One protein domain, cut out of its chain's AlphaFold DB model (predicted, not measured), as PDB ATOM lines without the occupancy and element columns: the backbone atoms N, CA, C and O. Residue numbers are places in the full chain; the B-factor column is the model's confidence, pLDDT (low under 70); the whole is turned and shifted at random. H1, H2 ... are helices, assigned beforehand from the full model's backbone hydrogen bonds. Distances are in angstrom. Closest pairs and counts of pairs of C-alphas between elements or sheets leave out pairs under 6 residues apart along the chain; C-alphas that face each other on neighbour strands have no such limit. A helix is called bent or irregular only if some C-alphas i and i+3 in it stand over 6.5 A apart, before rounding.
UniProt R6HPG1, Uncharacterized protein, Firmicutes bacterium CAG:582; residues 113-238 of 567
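Overview. This is residues 113 to 238 of the 567 residues of an uncharacterized protein of Firmicutes bacterium CAG:582 (UniProt R6HPG1). Three helical hairpins, H1 with H2, H4 with H5 and H6 with H7, stand side by side with the hairpin of H4 and H5 in the middle, and together they make a slab two helices thick. H1, H4 and H6 run the same way in one layer, H2, H5 and H7 fold back in the other, and the short H3 sits at the end of the slab where H1 and H4 begin and H2 and H5 end. The third hairpin is joined to the rest more loosely, through H4 and H6, while H5 and H7 stay apart. The printed part has 126 residues with seven named helices, H1 to H7 in order along the chain, and no named strand; its class is all helix. It is compact, with a radius of gyration of the C-alphas of 14.5 A and spans of 43 by 33 by 23 A.

Arrangement. Start with H1, residues 113 to 120, and go on to H2, residues 124 to 136: this is a helical hairpin at a shallow tilt of 24 degrees, opposite ways. H2 touches H1 with residues 126 to 130 alone, and their closest C-alphas, those of Trp 120 and Cys 126, are 5.4 A apart. Next comes H3, residues 138 to 142, which only just touches H2, only at the corner, with 3 pairs of C-alphas within 8 A; the closest are those of Leu 134 and Val 140, 6.1 A apart. Look then at H4, residues 150 to 167, and H5, residues 176 to 188, a helical hairpin with 16 pairs of C-alphas within 8 A. They run opposite ways at a shallow tilt of 23 degrees, and the closest C-alphas are those of Tyr 158 and Leu 179, at 5.6 A. H5 touches H2 at a shallow tilt of 10 degrees, the same way, closest at the C-alphas of Glu 124 and Tyr 178, 6.1 A apart. H1 and H4 are close but not clearly touching, with the C-alphas of Ala 114 and Ile 150, their closest, 7.5 A apart. H6, residues 196 to 216, runs the same way as H4 at a shallow tilt of 1 degrees, and the two only just touch, with 3 pairs of C-alphas within 8 A, the closest those of Phe 152 and Leu 202 at 7.0 A. H7, residues 220 to 232, makes a helical hairpin with H6, opposite ways at a shallow tilt of 6 degrees; H6 touches it with residues 206 to 214 alone, closest at the C-alphas of Met 210 and Ile 227, 6.1 A apart. In H1, H4, H5, H6 and H7 each O i to N i+4 pair is within hydrogen-bond range, in H2 7 of 9 are, and in H3 0 of 1, beside 2 of 2 O i to N i+3 pairs.

Along the chain. Find C-alpha 113 at (254.186, 222.710, 188.753), where H1 begins; it is 10.3 A long. H2 is 20.3 A long and irregular, with C-alphas 125 and 128 7.6 A apart, and H3 measures 8.0 A. Find C-alpha 150 at (257.019, 232.265, 191.780); from there H4 runs 26.2 A, and H5 comes back over 17.8 A. H6, with 21 residues the longest, covers 30.3 A, and H7 covers 18.5 A to C-alpha 232 at (249.015, 245.049, 202.865).

Size, cuts and confidence. The two C-alphas farthest apart are those of Arg 136 and Ile 218, 43.7 A. The printed part runs from 113 to 238 with no cut and no long link. In the short link from H3 to H4, residues 144 to 145 pair with residues 148 to 149, antiparallel. The mean pLDDT of the printed part is 90.6, and no printed residue is under 70.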
ATOM      1  N   PHE A 113     255.131 221.947 187.947       80.19
ATOM      2  CA  PHE A 113     254.186 222.710 188.753       80.19
ATOM      3  C   PHE A 113     254.283 224.206 188.464       80.19
ATOM      4  O   PHE A 113     253.249 224.867 188.396       80.19
ATOM      5  N   ALA A 114     255.479 224.735 188.181       82.81
ATOM      6  CA  ALA A 114     255.645 226.123 187.737       82.81
ATOM      7  C   ALA A 114     254.853 226.396 186.457       82.81
ATOM      8  O   ALA A 114     254.174 227.412 186.334       82.81
ATOM      9  N   THR A 115     254.915 225.460 185.507       82.38
ATOM     10  CA  THR A 115     254.246 225.597 184.208       82.38
ATOM     11  C   THR A 115     252.726 225.599 184.365       82.38
ATOM     12  O   THR A 115     252.041 226.433 183.769       82.38
ATOM     13  N   ILE A 116     252.196 224.697 185.196       85.75
ATOM     14  CA  ILE A 116     250.763 224.635 185.500       85.75
ATOM     15  C   ILE A 116     250.308 225.877 186.260       85.75
ATOM     16  O   ILE A 116     249.318 226.485 185.871       85.75
ATOM     17  N   LEU A 117     251.054 226.311 187.278       88.69
ATOM     18  CA  LEU A 117     250.750 227.533 188.019       88.69
ATOM     19  C   LEU A 117     250.701 228.753 187.100       88.69
ATOM     20  O   LEU A 117     249.747 229.519 187.152       88.69
ATOM     21  N   VAL A 118     251.687 228.922 186.215       89.69
ATOM     22  CA  VAL A 118     251.716 230.021 185.237       89.69
ATOM     23  C   VAL A 118     250.512 229.978 184.293       89.69
ATOM     24  O   VAL A 118     250.032 231.031 183.867       89.69
ATOM     25  N   ARG A 119     250.007 228.783 183.960       88.31
ATOM     26  CA  ARG A 119     248.777 228.624 183.175       88.31
ATOM     27  C   ARG A 119     247.543 229.003 183.995       88.31
ATOM     28  O   ARG A 119     246.788 229.855 183.544       88.31
ATOM     29  N   TRP A 120     247.378 228.441 185.189       91.75
ATOM     30  CA  TRP A 120     246.258 228.723 186.092       91.75
ATOM     31  C   TRP A 120     246.198 230.187 186.528       91.75
ATOM     32  O   TRP A 120     245.120 230.752 186.641       91.75
ATOM     33  N   LEU A 121     247.335 230.873 186.659       93.19
ATOM     34  CA  LEU A 121     247.383 232.315 186.921       93.19
ATOM     35  C   LEU A 121     246.712 233.172 185.834       93.19
ATOM     36  O   LEU A 121     246.462 234.352 186.073       93.19
ATOM     37  N   LYS A 122     246.424 232.615 184.651       90.50
ATOM     38  CA  LYS A 122     245.722 233.312 183.563       90.50
ATOM     39  C   LYS A 122     244.208 233.103 183.576       90.50
ATOM     40  O   LYS A 122     243.518 233.842 182.882       90.50
ATOM     41  N   ASP A 123     243.708 232.136 184.340       88.25
ATOM     42  CA  ASP A 123     242.285 231.815 184.439       88.25
ATOM     43  C   ASP A 123     241.778 232.077 185.859       88.25
ATOM     44  O   ASP A 123     242.203 231.447 186.821       88.25
ATOM     45  N   GLU A 124     240.834 233.006 185.988       88.88
ATOM     46  CA  GLU A 124     240.281 233.429 187.276       88.88
ATOM     47  C   GLU A 124     239.501 232.316 187.997       88.88
ATOM     48  O   GLU A 124     239.294 232.418 189.205       88.88
ATOM     49  N   ASN A 125     239.102 231.253 187.288       85.38
ATOM     50  CA  ASN A 125     238.403 230.097 187.862       85.38
ATOM     51  C   ASN A 125     239.357 229.047 188.460       85.38
ATOM     52  O   ASN A 125     238.922 227.994 188.919       85.38
ATOM     53  N   CYS A 126     240.669 229.307 188.442       90.00
ATOM     54  CA  CYS A 126     241.672 228.371 188.939       90.00
ATOM     55  C   CYS A 126     242.146 228.662 190.373       90.00
ATOM     56  O   CYS A 126     243.128 228.067 190.822       90.00
ATOM     57  N   TYR A 127     241.467 229.537 191.124       92.38
ATOM     58  CA  TYR A 127     241.903 229.914 192.474       92.38
ATOM     59  C   TYR A 127     241.886 228.699 193.406       92.38
ATOM     60  O   TYR A 127     242.909 228.364 194.014       92.38
ATOM     61  N   LEU A 128     240.757 227.985 193.461       91.31
ATOM     62  CA  LEU A 128     240.619 226.779 194.279       91.31
ATOM     63  C   LEU A 128     241.548 225.647 193.815       91.31
ATOM     64  O   LEU A 128     242.007 224.855 194.643       91.31
ATOM     65  N   TYR A 129     241.891 225.593 192.524       91.25
ATOM     66  CA  TYR A 129     242.882 224.650 192.001       91.25
ATOM     67  C   TYR A 129     244.286 224.938 192.522       91.25
ATOM     68  O   TYR A 129     244.949 224.033 193.032       91.25
ATOM     69  N   ILE A 130     244.718 226.200 192.466       93.50
ATOM     70  CA  ILE A 130     246.011 226.627 193.009       93.50
ATOM     71  C   ILE A 130     246.057 226.377 194.517       93.50
ATOM     72  O   ILE A 130     247.034 225.805 195.000       93.50
ATOM     73  N   ARG A 131     244.994 226.725 195.257       92.25
ATOM     74  CA  ARG A 131     244.923 226.455 196.701       92.25
ATOM     75  C   ARG A 131     245.073 224.966 196.996       92.25
ATOM     76  O   ARG A 131     245.924 224.580 197.789       92.25
ATOM     77  N   THR A 132     244.302 224.120 196.314       91.56
ATOM     78  CA  THR A 132     244.349 222.661 196.505       91.56
ATOM     79  C   THR A 132     245.719 222.085 196.141       91.56
ATOM     80  O   THR A 132     246.207 221.177 196.814       91.56
ATOM     81  N   LEU A 133     246.373 222.613 195.101       91.12
ATOM     82  CA  LEU A 133     247.727 222.207 194.727       91.12
ATOM     83  C   LEU A 133     248.739 222.529 195.828       91.12
ATOM     84  O   LEU A 133     249.530 221.655 196.184       91.12
ATOM     85  N   LEU A 134     248.687 223.743 196.378       90.19
ATOM     86  CA  LEU A 134     249.551 224.179 197.474       90.19
ATOM     87  C   LEU A 134     249.311 223.374 198.758       90.19
ATOM     88  O   LEU A 134     250.272 222.970 199.409       90.19
ATOM     89  N   GLU A 135     248.050 223.090 199.100       87.56
ATOM     90  CA  GLU A 135     247.683 222.247 200.249       87.56
ATOM     91  C   GLU A 135     248.247 220.820 200.120       87.56
ATOM     92  O   GLU A 135     248.714 220.244 201.100       87.56
ATOM     93  N   ARG A 136     248.221 220.240 198.910       86.44
ATOM     94  CA  ARG A 136     248.663 218.854 198.671       86.44
ATOM     95  C   ARG A 136     250.164 218.719 198.406       86.44
ATOM     96  O   ARG A 136     250.701 217.634 198.604       86.44
ATOM     97  N   ASN A 137     250.841 219.776 197.949       85.69
ATOM     98  CA  ASN A 137     252.247 219.725 197.539       85.69
ATOM     99  C   ASN A 137     253.031 220.934 198.060       85.69
ATOM    100  O   ASN A 137     253.158 221.963 197.400       85.69
ATOM    101  N   ILE A 138     253.637 220.770 199.236       84.56
ATOM    102  CA  ILE A 138     254.392 221.829 199.926       84.56
ATOM    103  C   ILE A 138     255.577 222.357 199.094       84.56
ATOM    104  O   ILE A 138     255.936 223.529 199.200       84.56
ATOM    105  N   SER A 139     256.188 221.521 198.247       83.75
ATOM    106  CA  SER A 139     257.303 221.931 197.378       83.75
ATOM    107  C   SER A 139     256.930 223.084 196.442       83.75
ATOM    108  O   SER A 139     257.772 223.936 196.164       83.75
ATOM    109  N   VAL A 140     255.658 223.159 196.037       88.69
ATOM    110  CA  VAL A 140     255.131 224.152 195.094       88.69
ATOM    111  C   VAL A 140     255.225 225.579 195.643       88.69
ATOM    112  O   VAL A 140     255.393 226.523 194.872       88.69
ATOM    113  N   TYR A 141     255.212 225.759 196.972       87.00
ATOM    114  CA  TYR A 141     255.384 227.077 197.600       87.00
ATOM    115  C   TYR A 141     256.698 227.763 197.224       87.00
ATOM    116  O   TYR A 141     256.756 228.989 197.262       87.00
ATOM    117  N   ASN A 142     257.730 226.985 196.882       87.06
ATOM    118  CA  ASN A 142     259.099 227.461 196.670       87.06
ATOM    119  C   ASN A 142     259.590 227.257 195.228       87.06
ATOM    120  O   ASN A 142     260.789 227.326 194.948       87.06
ATOM    121  N   THR A 143     258.662 226.994 194.310       89.75
ATOM    122  CA  THR A 143     258.938 226.843 192.885       89.75
ATOM    123  C   THR A 143     259.486 228.139 192.277       89.75
ATOM    124  O   THR A 143     259.127 229.254 192.680       89.75
ATOM    125  N   LYS A 144     260.355 227.996 191.269       88.00
ATOM    126  CA  LYS A 144     260.955 229.114 190.536       88.00
ATOM    127  C   LYS A 144     260.412 229.231 189.113       88.00
ATOM    128  O   LYS A 144     260.254 228.233 188.416       88.00
ATOM    129  N   VAL A 145     260.199 230.467 188.671       85.81
ATOM    130  CA  VAL A 145     259.880 230.841 187.289       85.81
ATOM    131  C   VAL A 145     260.983 231.769 186.803       85.81
ATOM    132  O   VAL A 145     261.278 232.770 187.449       85.81
ATOM    133  N   ASP A 146     261.647 231.389 185.709       83.38
ATOM    134  CA  ASP A 146     262.782 232.126 185.132       83.38
ATOM    135  C   ASP A 146     263.866 232.511 186.163       83.38
ATOM    136  O   ASP A 146     264.436 233.599 186.144       83.38
ATOM    137  N   GLY A 147     264.154 231.593 187.091       83.12
ATOM    138  CA  GLY A 147     265.196 231.752 188.111       83.12
ATOM    139  C   GLY A 147     264.778 232.537 189.361       83.12
ATOM    140  O   GLY A 147     265.494 232.467 190.362       83.12
ATOM    141  N   LYS A 148     263.614 233.201 189.356       89.12
ATOM    142  CA  LYS A 148     263.044 233.895 190.523       89.12
ATOM    143  C   LYS A 148     261.957 233.069 191.201       89.12
ATOM    144  O   LYS A 148     261.319 232.229 190.574       89.12
ATOM    145  N   HIS A 149     261.727 233.314 192.486       92.31
ATOM    146  CA  HIS A 149     260.617 232.706 193.219       92.31
ATOM    147  C   HIS A 149     259.264 233.056 192.560       92.31
ATOM    148  O   HIS A 149     259.046 234.207 192.180       92.31
ATOM    149  N   ILE A 150     258.332 232.101 192.451       92.19
ATOM    150  CA  ILE A 150     257.019 232.265 191.780       92.19
ATOM    151  C   ILE A 150     256.228 233.505 192.241       92.19
ATOM    152  O   ILE A 150     255.525 234.138 191.458       92.19
ATOM    153  N   VAL A 151     256.386 233.901 193.503       94.50
ATOM    154  CA  VAL A 151     255.753 235.097 194.088       94.50
ATOM    155  C   VAL A 151     256.118 236.393 193.353       94.50
ATOM    156  O   VAL A 151     255.258 237.264 193.230       94.50
ATOM    157  N   PHE A 152     257.331 236.508 192.797       95.44
ATOM    158  CA  PHE A 152     257.697 237.647 191.945       95.44
ATOM    159  C   PHE A 152     256.850 237.684 190.677       95.44
ATOM    160  O   PHE A 152     256.265 238.718 190.366       95.44
ATOM    161  N   TYR A 153     256.707 236.544 190.001       94.56
ATOM    162  CA  TYR A 153     255.885 236.431 188.798       94.56
ATOM    163  C   TYR A 153     254.416 236.790 189.083       94.56
ATOM    164  O   TYR A 153     253.802 237.556 188.339       94.56
ATOM    165  N   ILE A 154     253.857 236.299 190.197       96.44
ATOM    166  CA  ILE A 154     252.486 236.632 190.620       96.44
ATOM    167  C   ILE A 154     252.342 238.143 190.856       96.44
ATOM    168  O   ILE A 154     251.369 238.750 190.402       96.44
ATOM    169  N   LEU A 155     253.306 238.764 191.546       97.00
ATOM    170  CA  LEU A 155     253.296 240.200 191.830       97.00
ATOM    171  C   LEU A 155     253.406 241.043 190.549       97.00
ATOM    172  O   LEU A 155     252.684 242.031 190.393       97.00
ATOM    173  N   GLU A 156     254.283 240.658 189.627       96.12
ATOM    174  CA  GLU A 156     254.469 241.336 188.345       96.12
ATOM    175  C   GLU A 156     253.204 241.263 187.480       96.12
ATOM    176  O   GLU A 156     252.748 242.293 186.968       96.12
ATOM    177  N   GLU A 157     252.574 240.086 187.380       96.19
ATOM    178  CA  GLU A 157     251.293 239.941 186.684       96.19
ATOM    179  C   GLU A 157     250.185 240.743 187.381       96.19
ATOM    180  O   GLU A 157     249.402 241.408 186.699       96.19
ATOM    181  N   TYR A 158     250.137 240.778 188.718       96.94
ATOM    182  CA  TYR A 158     249.196 241.634 189.451       96.94
ATOM    183  C   TYR A 158     249.373 243.111 189.066       96.94
ATOM    184  O   TYR A 158     248.407 243.766 188.668       96.94
ATOM    185  N   ILE A 159     250.604 243.633 189.105       97.31
ATOM    186  CA  ILE A 159     250.911 245.031 188.766       97.31
ATOM    187  C   ILE A 159     250.543 245.332 187.312       97.31
ATOM    188  O   ILE A 159     249.906 246.351 187.025       97.31
ATOM    189  N   LYS A 160     250.924 244.455 186.382       96.12
ATOM    190  CA  LYS A 160     250.627 244.581 184.952       96.12
ATOM    191  C   LYS A 160     249.123 244.652 184.699       96.12
ATOM    192  O   LYS A 160     248.660 245.601 184.061       96.12
ATOM    193  N   ASN A 161     248.353 243.710 185.236       95.81
ATOM    194  CA  ASN A 161     246.905 243.666 185.041       95.81
ATOM    195  C   ASN A 161     246.195 244.834 185.744       95.81
ATOM    196  O   ASN A 161     245.279 245.430 185.175       95.81
ATOM    197  N   PHE A 162     246.673 245.272 186.915       94.81
ATOM    198  CA  PHE A 162     246.170 246.480 187.575       94.81
ATOM    199  C   PHE A 162     246.410 247.725 186.702       94.81
ATOM    200  O   PHE A 162     245.497 248.529 186.492       94.81
ATOM    201  N   LYS A 163     247.613 247.889 186.133       94.62
ATOM    202  CA  LYS A 163     247.930 248.998 185.214       94.62
ATOM    203  C   LYS A 163     247.013 248.995 183.984       94.62
ATOM    204  O   LYS A 163     246.548 250.067 183.590       94.62
ATOM    205  N   ILE A 164     246.722 247.825 183.405       94.00
ATOM    206  CA  ILE A 164     245.769 247.682 182.288       94.00
ATOM    207  C   ILE A 164     244.368 248.119 182.725       94.00
ATOM    208  O   ILE A 164     243.775 248.976 182.069       94.00
ATOM    209  N   MET A 165     243.886 247.619 183.866       92.25
ATOM    210  CA  MET A 165     242.574 247.956 184.425       92.25
ATOM    211  C   MET A 165     242.404 249.466 184.656       92.25
ATOM    212  O   MET A 165     241.346 250.020 184.356       92.25
ATOM    213  N   ILE A 166     243.429 250.155 185.178       89.88
ATOM    214  CA  ILE A 166     243.390 251.615 185.382       89.88
ATOM    215  C   ILE A 166     243.204 252.348 184.053       89.88
ATOM    216  O   ILE A 166     242.412 253.288 183.990       89.88
ATOM    217  N   LYS A 167     243.936 251.930 183.013       88.94
ATOM    218  CA  LYS A 167     243.897 252.563 181.689       88.94
ATOM    219  C   LYS A 167     242.577 252.289 180.972       88.94
ATOM    220  O   LYS A 167     241.992 253.207 180.407       88.94
ATOM    221  N   ASN A 168     242.117 251.039 180.973       85.62
ATOM    222  CA  ASN A 168     240.853 250.646 180.360       85.62
ATOM    223  C   ASN A 168     240.290 249.372 181.011       85.62
ATOM    224  O   ASN A 168     240.772 248.269 180.766       85.62
ATOM    225  N   LYS A 169     239.200 249.535 181.766       83.12
ATOM    226  CA  LYS A 169     238.480 248.449 182.451       83.12
ATOM    227  C   LYS A 169     237.828 247.412 181.521       83.12
ATOM    228  O   LYS A 169     237.413 246.373 182.007       83.12
ATOM    229  N   ASN A 170     237.685 247.712 180.229       83.69
ATOM    230  CA  ASN A 170     237.054 246.822 179.249       83.69
ATOM    231  C   ASN A 170     238.085 246.031 178.425       83.69
ATOM    232  O   ASN A 170     237.695 245.276 177.541       83.69
ATOM    233  N   ARG A 171     239.391 246.247 178.639       85.25
ATOM    234  CA  ARG A 171     240.419 245.423 177.991       85.25
ATOM    235  C   ARG A 171     240.418 244.018 178.575       85.25
ATOM    236  O   ARG A 171     239.970 243.812 179.698       85.25
ATOM    237  N   ASP A 172     240.982 243.088 177.816       87.81
ATOM    238  CA  ASP A 172     241.302 241.769 178.337       87.81
ATOM    239  C   ASP A 172     242.459 241.877 179.344       87.81
ATOM    240  O   ASP A 172     243.529 242.415 179.037       87.81
ATOM    241  N   TYR A 173     242.190 241.468 180.579       92.06
ATOM    242  CA  TYR A 173     243.146 241.380 181.678       92.06
ATOM    243  C   TYR A 173     242.629 240.389 182.722       92.06
ATOM    244  O   TYR A 173     241.416 240.211 182.903       92.06
ATOM    245  N   VAL A 174     243.569 239.795 183.454       92.75
ATOM    246  CA  VAL A 174     243.289 238.925 184.596       92.75
ATOM    247  C   VAL A 174     242.933 239.785 185.800       92.75
ATOM    248  O   VAL A 174     243.650 240.725 186.149       92.75
ATOM    249  N   ASN A 175     241.820 239.484 186.455       92.50
ATOM    250  CA  ASN A 175     241.340 240.225 187.609       92.50
ATOM    251  C   ASN A 175     242.419 240.395 188.694       92.50
ATOM    252  O   ASN A 175     242.993 239.434 189.202       92.50
ATOM    253  N   LYS A 176     242.666 241.648 189.096       92.50
ATOM    254  CA  LYS A 176     243.663 241.967 190.123       92.50
ATOM    255  C   LYS A 176     243.369 241.284 191.461       92.50
ATOM    256  O   LYS A 176     244.301 240.951 192.182       92.50
ATOM    257  N   ASP A 177     242.092 241.088 191.801       91.00
ATOM    258  CA  ASP A 177     241.712 240.503 193.084       91.00
ATOM    259  C   ASP A 177     242.020 239.010 193.101       91.00
ATOM    260  O   ASP A 177     242.502 238.522 194.113       91.00
ATOM    261  N   TYR A 178     241.860 238.320 191.971       94.62
ATOM    262  CA  TYR A 178     242.293 236.934 191.802       94.62
ATOM    263  C   TYR A 178     243.799 236.783 192.061       94.62
ATOM    264  O   TYR A 178     244.216 236.050 192.957       94.62
ATOM    265  N   LEU A 179     244.622 237.563 191.350       95.62
ATOM    266  CA  LEU A 179     246.083 237.514 191.487       95.62
ATOM    267  C   LEU A 179     246.552 237.912 192.892       95.62
ATOM    268  O   LEU A 179     247.476 237.309 193.432       95.62
ATOM    269  N   ARG A 180     245.891 238.896 193.514       93.50
ATOM    270  CA  ARG A 180     246.160 239.306 194.898       93.50
ATOM    271  C   ARG A 180     245.872 238.184 195.894       93.50
ATOM    272  O   ARG A 180     246.657 237.983 196.812       93.50
ATOM    273  N   GLN A 181     244.763 237.466 195.732       92.00
ATOM    274  CA  GLN A 181     244.426 236.361 196.632       92.00
ATOM    275  C   GLN A 181     245.393 235.192 196.457       92.00
ATOM    276  O   GLN A 181     245.841 234.628 197.449       92.00
ATOM    277  N   ILE A 182     245.828 234.904 195.227       94.69
ATOM    278  CA  ILE A 182     246.882 233.908 194.996       94.69
ATOM    279  C   ILE A 182     248.203 234.346 195.617       94.69
ATOM    280  O   ILE A 182     248.854 233.543 196.275       94.69
ATOM    281  N   TYR A 183     248.588 235.617 195.481       94.50
ATOM    282  CA  TYR A 183     249.766 236.145 196.168       94.50
ATOM    283  C   TYR A 183     249.689 235.871 197.678       94.50
ATOM    284  O   TYR A 183     250.645 235.360 198.257       94.50
ATOM    285  N   TYR A 184     248.529 236.104 198.301       91.06
ATOM    286  CA  TYR A 184     248.333 235.798 199.717       91.06
ATOM    287  C   TYR A 184     248.361 234.312 200.062       91.06
ATOM    288  O   TYR A 184     248.886 233.997 201.128       91.06
ATOM    289  N   LEU A 185     247.877 233.413 199.193       90.94
ATOM    290  CA  LEU A 185     248.020 231.966 199.408       90.94
ATOM    291  C   LEU A 185     249.489 231.593 199.640       90.94
ATOM    292  O   LEU A 185     249.804 230.855 200.568       90.94
ATOM    293  N   PHE A 186     250.401 232.164 198.851       91.44
ATOM    294  CA  PHE A 186     251.834 231.944 199.034       91.44
ATOM    295  C   PHE A 186     252.379 232.661 200.273       91.44
ATOM    296  O   PHE A 186     253.084 232.050 201.071       91.44
ATOM    297  N   THR A 187     252.083 233.951 200.458       89.62
ATOM    298  CA  THR A 187     252.774 234.775 201.467       89.62
ATOM    299  C   THR A 187     252.240 234.634 202.893       89.62
ATOM    300  O   THR A 187     252.902 235.066 203.839       89.62
ATOM    301  N   LYS A 188     251.038 234.078 203.076       83.19
ATOM    302  CA  LYS A 188     250.502 233.755 204.410       83.19
ATOM    303  C   LYS A 188     251.023 232.419 204.942       83.19
ATOM    304  O   LYS A 188     251.088 232.238 206.153       83.19
ATOM    305  N   SER A 189     251.408 231.504 204.060       83.06
ATOM    306  CA  SER A 189     251.848 230.165 204.439       83.06
ATOM    307  C   SER A 189     253.242 230.167 205.058       83.06
ATOM    308  O   SER A 189     254.171 230.739 204.493       83.06
ATOM    309  N   TYR A 190     253.434 229.442 206.163       83.06
ATOM    310  CA  TYR A 190     254.755 229.235 206.774       83.06
ATOM    311  C   TYR A 190     255.712 228.403 205.900       83.06
ATOM    312  O   TYR A 190     256.909 228.342 206.179       83.06
ATOM    313  N   TYR A 191     255.211 227.777 204.829       84.62
ATOM    314  CA  TYR A 191     256.022 226.995 203.897       84.62
ATOM    315  C   TYR A 191     256.821 227.841 202.899       84.62
ATOM    316  O   TYR A 191     257.747 227.312 202.276       84.62
ATOM    317  N   ILE A 192     256.502 229.131 202.746       85.69
ATOM    318  CA  ILE A 192     257.247 230.027 201.859       85.69
ATOM    319  C   ILE A 192     258.639 230.340 202.424       85.69
ATOM    320  O   ILE A 192     258.792 230.764 203.574       85.69
ATOM    321  N   ARG A 193     259.671 230.172 201.595       86.19
ATOM    322  CA  ARG A 193     261.074 230.431 201.929       86.19
ATOM    323  C   ARG A 193     261.632 231.498 200.998       86.19
ATOM    324  O   ARG A 193     262.146 231.205 199.926       86.19
ATOM    325  N   LEU A 194     261.553 232.742 201.459       86.56
ATOM    326  CA  LEU A 194     262.179 233.896 200.818       86.56
ATOM    327  C   LEU A 194     263.349 234.393 201.658       86.56
ATOM    328  O   LEU A 194     263.204 234.586 202.872       86.56
ATOM    329  N   SER A 195     264.473 234.654 200.997       89.38
ATOM    330  CA  SER A 195     265.621 235.350 201.573       89.38
ATOM    331  C   SER A 195     265.277 236.799 201.942       89.38
ATOM    332  O   SER A 195     264.305 237.384 201.457       89.38
ATOM    333  N   ASN A 196     266.092 237.410 202.805       89.31
ATOM    334  CA  ASN A 196     265.919 238.817 203.173       89.31
ATOM    335  C   ASN A 196     266.047 239.755 201.965       89.31
ATOM    336  O   ASN A 196     265.352 240.769 201.913       89.31
ATOM    337  N   ASP A 197     266.901 239.418 200.999       94.25
ATOM    338  CA  ASP A 197     267.090 240.222 199.793       94.25
ATOM    339  C   ASP A 197     265.881 240.114 198.861       94.25
ATOM    340  O   ASP A 197     265.380 241.138 198.404       94.25
ATOM    341  N   GLU A 198     265.314 238.915 198.693       93.31
ATOM    342  CA  GLU A 198     264.064 238.738 197.941       93.31
ATOM    343  C   GLU A 198     262.896 239.502 198.586       93.31
ATOM    344  O   GLU A 198     262.104 240.139 197.893       93.31
ATOM    345  N   ARG A 199     262.796 239.507 199.923       92.69
ATOM    346  CA  ARG A 199     261.770 240.293 200.635       92.69
ATOM    347  C   ARG A 199     261.929 241.797 200.399       92.69
ATOM    348  O   ARG A 199     260.940 242.483 200.143       92.69
ATOM    349  N   LYS A 200     263.165 242.308 200.454       95.06
ATOM    350  CA  LYS A 200     263.471 243.718 200.156       95.06
ATOM    351  C   LYS A 200     263.156 244.069 198.702       95.06
ATOM    352  O   LYS A 200     262.633 245.152 198.446       95.06
ATOM    353  N   GLU A 201     263.445 243.168 197.764       96.19
ATOM    354  CA  GLU A 201     263.131 243.348 196.344       96.19
ATOM    355  C   GLU A 201     261.613 243.449 196.122       96.19
ATOM    356  O   GLU A 201     261.158 244.409 195.498       96.19
ATOM    357  N   LEU A 202     260.815 242.546 196.710       95.69
ATOM    358  CA  LEU A 202     259.345 242.615 196.660       95.69
ATOM    359  C   LEU A 202     258.819 243.954 197.196       95.69
ATOM    360  O   LEU A 202     257.995 244.610 196.552       95.69
ATOM    361  N   ASP A 203     259.316 244.399 198.353       96.44
ATOM    362  CA  ASP A 203     258.899 245.674 198.943       96.44
ATOM    363  C   ASP A 203     259.295 246.879 198.080       96.44
ATOM    364  O   ASP A 203     258.540 247.854 198.006       96.44
ATOM    365  N   SER A 204     260.445 246.813 197.405       97.38
ATOM    366  CA  SER A 204     260.891 247.831 196.453       97.38
ATOM    367  C   SER A 204     259.944 247.934 195.252       97.38
ATOM    368  O   SER A 204     259.448 249.024 194.954       97.38
ATOM    369  N   ILE A 205     259.589 246.798 194.641       97.69
ATOM    370  CA  ILE A 205     258.633 246.722 193.521       97.69
ATOM    371  C   ILE A 205     257.271 247.310 193.929       97.69
ATOM    372  O   ILE A 205     256.675 248.115 193.205       97.69
ATOM    373  N   LEU A 206     256.781 246.965 195.124       97.38
ATOM    374  CA  LEU A 206     255.531 247.509 195.665       97.38
ATOM    375  C   LEU A 206     255.616 249.028 195.901       97.38
ATOM    376  O   LEU A 206     254.646 249.745 195.640       97.38
ATOM    377  N   ASN A 207     256.757 249.543 196.376       97.31
ATOM    378  CA  ASN A 207     256.972 250.980 196.571       97.31
ATOM    379  C   ASN A 207     256.946 251.754 195.249       97.31
ATOM    380  O   ASN A 207     256.282 252.791 195.164       97.31
ATOM    381  N   GLU A 208     257.608 251.238 194.216       97.44
ATOM    382  CA  GLU A 208     257.567 251.819 192.875       97.44
ATOM    383  C   GLU A 208     256.129 251.842 192.337       97.44
ATOM    384  O   GLU A 208     255.643 252.866 191.843       97.44
ATOM    385  N   PHE A 209     255.393 250.741 192.517       97.50
ATOM    386  CA  PHE A 209     254.006 250.674 192.083       97.50
ATOM    387  C   PHE A 209     253.099 251.659 192.835       97.50
ATOM    388  O   PHE A 209     252.254 252.305 192.212       97.50
ATOM    389  N   MET A 210     253.293 251.863 194.143       95.94
ATOM    390  CA  MET A 210     252.569 252.906 194.885       95.94
ATOM    391  C   MET A 210     252.820 254.307 194.312       95.94
ATOM    392  O   MET A 210     251.878 255.098 194.214       95.94
ATOM    393  N   SER A 211     254.057 254.621 193.919       96.00
ATOM    394  CA  SER A 211     254.390 255.897 193.268       96.00
ATOM    395  C   SER A 211     253.661 256.051 191.933       96.00
ATOM    396  O   SER A 211     253.045 257.088 191.684       96.00
ATOM    397  N   TYR A 212     253.612 254.987 191.126       95.56
ATOM    398  CA  TYR A 212     252.812 254.958 189.899       95.56
ATOM    399  C   TYR A 212     251.316 255.202 190.168       95.56
ATOM    400  O   TYR A 212     250.682 255.984 189.456       95.56
ATOM    401  N   ILE A 213     250.735 254.575 191.200       94.94
ATOM    402  CA  ILE A 213     249.320 254.758 191.571       94.94
ATOM    403  C   ILE A 213     249.015 256.209 191.938       94.94
ATOM    404  O   ILE A 213     248.005 256.751 191.477       94.94
ATOM    405  N   LYS A 214     249.886 256.843 192.735       92.56
ATOM    406  CA  LYS A 214     249.740 258.252 193.127       92.56
ATOM    407  C   LYS A 214     249.700 259.180 191.914       92.56
ATOM    408  O   LYS A 214     248.906 260.117 191.916       92.56
ATOM    409  N   ALA A 215     250.514 258.893 190.898       92.12
ATOM    410  CA  ALA A 215     250.579 259.669 189.662       92.12
ATOM    411  C   ALA A 215     249.425 259.370 188.684       92.12
ATOM    412  O   ALA A 215     248.978 260.261 187.971       92.12
ATOM    413  N   SER A 216     248.933 258.127 188.639       90.50
ATOM    414  CA  SER A 216     248.023 257.667 187.574       90.50
ATOM    415  C   SER A 216     246.535 257.822 187.894       90.50
ATOM    416  O   SER A 216     245.715 257.958 186.988       90.50
ATOM    417  N   LEU A 217     246.139 257.740 189.167       89.12
ATOM    418  CA  LEU A 217     244.734 257.866 189.560       89.12
ATOM    419  C   LEU A 217     244.396 259.319 189.887       89.12
ATOM    420  O   LEU A 217     245.064 259.936 190.698       89.12
ATOM    421  N   ILE A 218     243.299 259.845 189.339       84.25
ATOM    422  CA  ILE A 218     242.886 261.236 189.599       84.25
ATOM    423  C   ILE A 218     242.209 261.374 190.975       84.25
ATOM    424  O   ILE A 218     242.504 262.287 191.738       84.25
ATOM    425  N   LYS A 219     241.293 260.457 191.316       87.69
ATOM    426  CA  LYS A 219     240.436 260.574 192.509       87.69
ATOM    427  C   LYS A 219     241.139 260.079 193.777       87.69
ATOM    428  O   LYS A 219     241.496 258.904 193.855       87.69
ATOM    429  N   GLU A 220     241.220 260.935 194.795       88.31
ATOM    430  CA  GLU A 220     241.977 260.678 196.029       88.31
ATOM    431  C   GLU A 220     241.503 259.438 196.800       88.31
ATOM    432  O   GLU A 220     242.306 258.584 197.165       88.31
ATOM    433  N   TYR A 221     240.190 259.238 196.950       85.62
ATOM    434  CA  TYR A 221     239.668 258.037 197.620       85.62
ATOM    435  C   TYR A 221     240.068 256.732 196.902       85.62
ATOM    436  O   TYR A 221     240.266 255.707 197.552       85.62
ATOM    437  N   ARG A 222     240.225 256.751 195.565       87.06
ATOM    438  CA  ARG A 222     240.692 255.583 194.794       87.06
ATOM    439  C   ARG A 222     242.184 255.349 195.010       87.06
ATOM    440  O   ARG A 222     242.580 254.193 195.131       87.06
ATOM    441  N   LYS A 223     242.988 256.420 195.081       92.06
ATOM    442  CA  LYS A 223     244.416 256.336 195.433       92.06
ATOM    443  C   LYS A 223     244.584 255.703 196.805       92.06
ATOM    444  O   LYS A 223     245.293 254.713 196.928       92.06
ATOM    445  N   ASN A 224     243.879 256.223 197.805       90.06
ATOM    446  CA  ASN A 224     243.976 255.744 199.180       90.06
ATOM    447  C   ASN A 224     243.566 254.273 199.305       90.06
ATOM    448  O   ASN A 224     244.271 253.505 199.958       90.06
ATOM    449  N   ALA A 225     242.491 253.856 198.627       88.00
ATOM    450  CA  ALA A 225     242.083 252.453 198.584       88.00
ATOM    451  C   ALA A 225     243.166 251.547 197.968       88.00
ATOM    452  O   ALA A 225     243.561 250.563 198.587       88.00
ATOM    453  N   ALA A 226     243.702 251.913 196.797       91.25
ATOM    454  CA  ALA A 226     244.753 251.142 196.131       91.25
ATOM    455  C   ALA A 226     246.059 251.103 196.945       91.25
ATOM    456  O   ALA A 226     246.678 250.055 197.073       91.25
ATOM    457  N   ILE A 227     246.470 252.223 197.544       93.12
ATOM    458  CA  ILE A 227     247.672 252.294 198.385       93.12
ATOM    459  C   ILE A 227     247.507 251.434 199.641       93.12
ATOM    460  O   ILE A 227     248.454 250.758 200.031       93.12
ATOM    461  N   LYS A 228     246.326 251.436 200.277       91.12
ATOM    462  CA  LYS A 228     246.038 250.564 201.426       91.12
ATOM    463  C   LYS A 228     246.178 249.088 201.039       91.12
ATOM    464  O   LYS A 228     246.830 248.340 201.763       91.12
ATOM    465  N   GLU A 229     245.633 248.702 199.886       89.94
ATOM    466  CA  GLU A 229     245.767 247.348 199.330       89.94
ATOM    467  C   GLU A 229     247.242 246.986 199.090       89.94
ATOM    468  O   GLU A 229     247.729 246.004 199.640       89.94
ATOM    469  N   ILE A 230     247.999 247.825 198.380       93.81
ATOM    470  CA  ILE A 230     249.417 247.565 198.077       93.81
ATOM    471  C   ILE A 230     250.264 247.488 199.358       93.81
ATOM    472  O   ILE A 230     251.122 246.615 199.481       93.81
ATOM    473  N   LYS A 231     250.004 248.347 200.353       93.12
ATOM    474  CA  LYS A 231     250.693 248.290 201.655       93.12
ATOM    475  C   LYS A 231     250.494 246.949 202.358       93.12
ATOM    476  O   LYS A 231     251.440 246.467 202.968       93.12
ATOM    477  N   SER A 232     249.308 246.350 202.252       90.06
ATOM    478  CA  SER A 232     249.015 245.049 202.865       90.06
ATOM    479  C   SER A 232     249.711 243.861 202.183       90.06
ATOM    480  O   SER A 232     249.751 242.780 202.753       90.06
ATOM    481  N   MET A 233     250.282 244.049 200.986       92.62
ATOM    482  CA  MET A 233     251.048 243.020 200.261       92.62
ATOM    483  C   MET A 233     252.547 243.016 200.600       92.62
ATOM    484  O   MET A 233     253.279 242.147 200.124       92.62
ATOM    485  N   LYS A 234     253.011 243.985 201.399       92.88
ATOM    486  CA  LYS A 234     254.416 244.100 201.807       92.88
ATOM    487  C   LYS A 234     254.871 242.944 202.694       92.88
ATOM    488  O   LYS A 234     254.075 242.394 203.455       92.88
ATOM    489  N   SER A 235     256.170 242.664 202.647       89.38
ATOM    490  CA  SER A 235     256.816 241.521 203.305       89.38
ATOM    491  C   SER A 235     256.630 241.484 204.826       89.38
ATOM    492  O   SER A 235     256.528 240.410 205.411       89.38
ATOM    493  N   PHE A 236     256.501 242.647 205.470       85.19
ATOM    494  CA  PHE A 236     256.247 242.738 206.912       85.19
ATOM    495  C   PHE A 236     254.846 242.252 207.328       85.19
ATOM    496  O   PHE A 236     254.627 242.014 208.509       85.19
ATOM    497  N   ASN A 237     253.902 242.113 206.385       84.38
ATOM    498  CA  ASN A 237     252.573 241.536 206.634       84.38
ATOM    499  C   ASN A 237     252.507 240.040 206.301       84.38
ATOM    500  O   ASN A 237     251.418 239.462 206.307       84.38
ATOM    501  N   PHE A 238     253.630 239.413 205.938       85.12
ATOM    502  CA  PHE A 238     253.650 237.972 205.702       85.12
ATOM    503  C   PHE A 238     253.338 237.237 207.001       85.12
ATOM    504  O   PHE A 238     253.587 237.756 208.089       85.12
TER     505      PHE A 238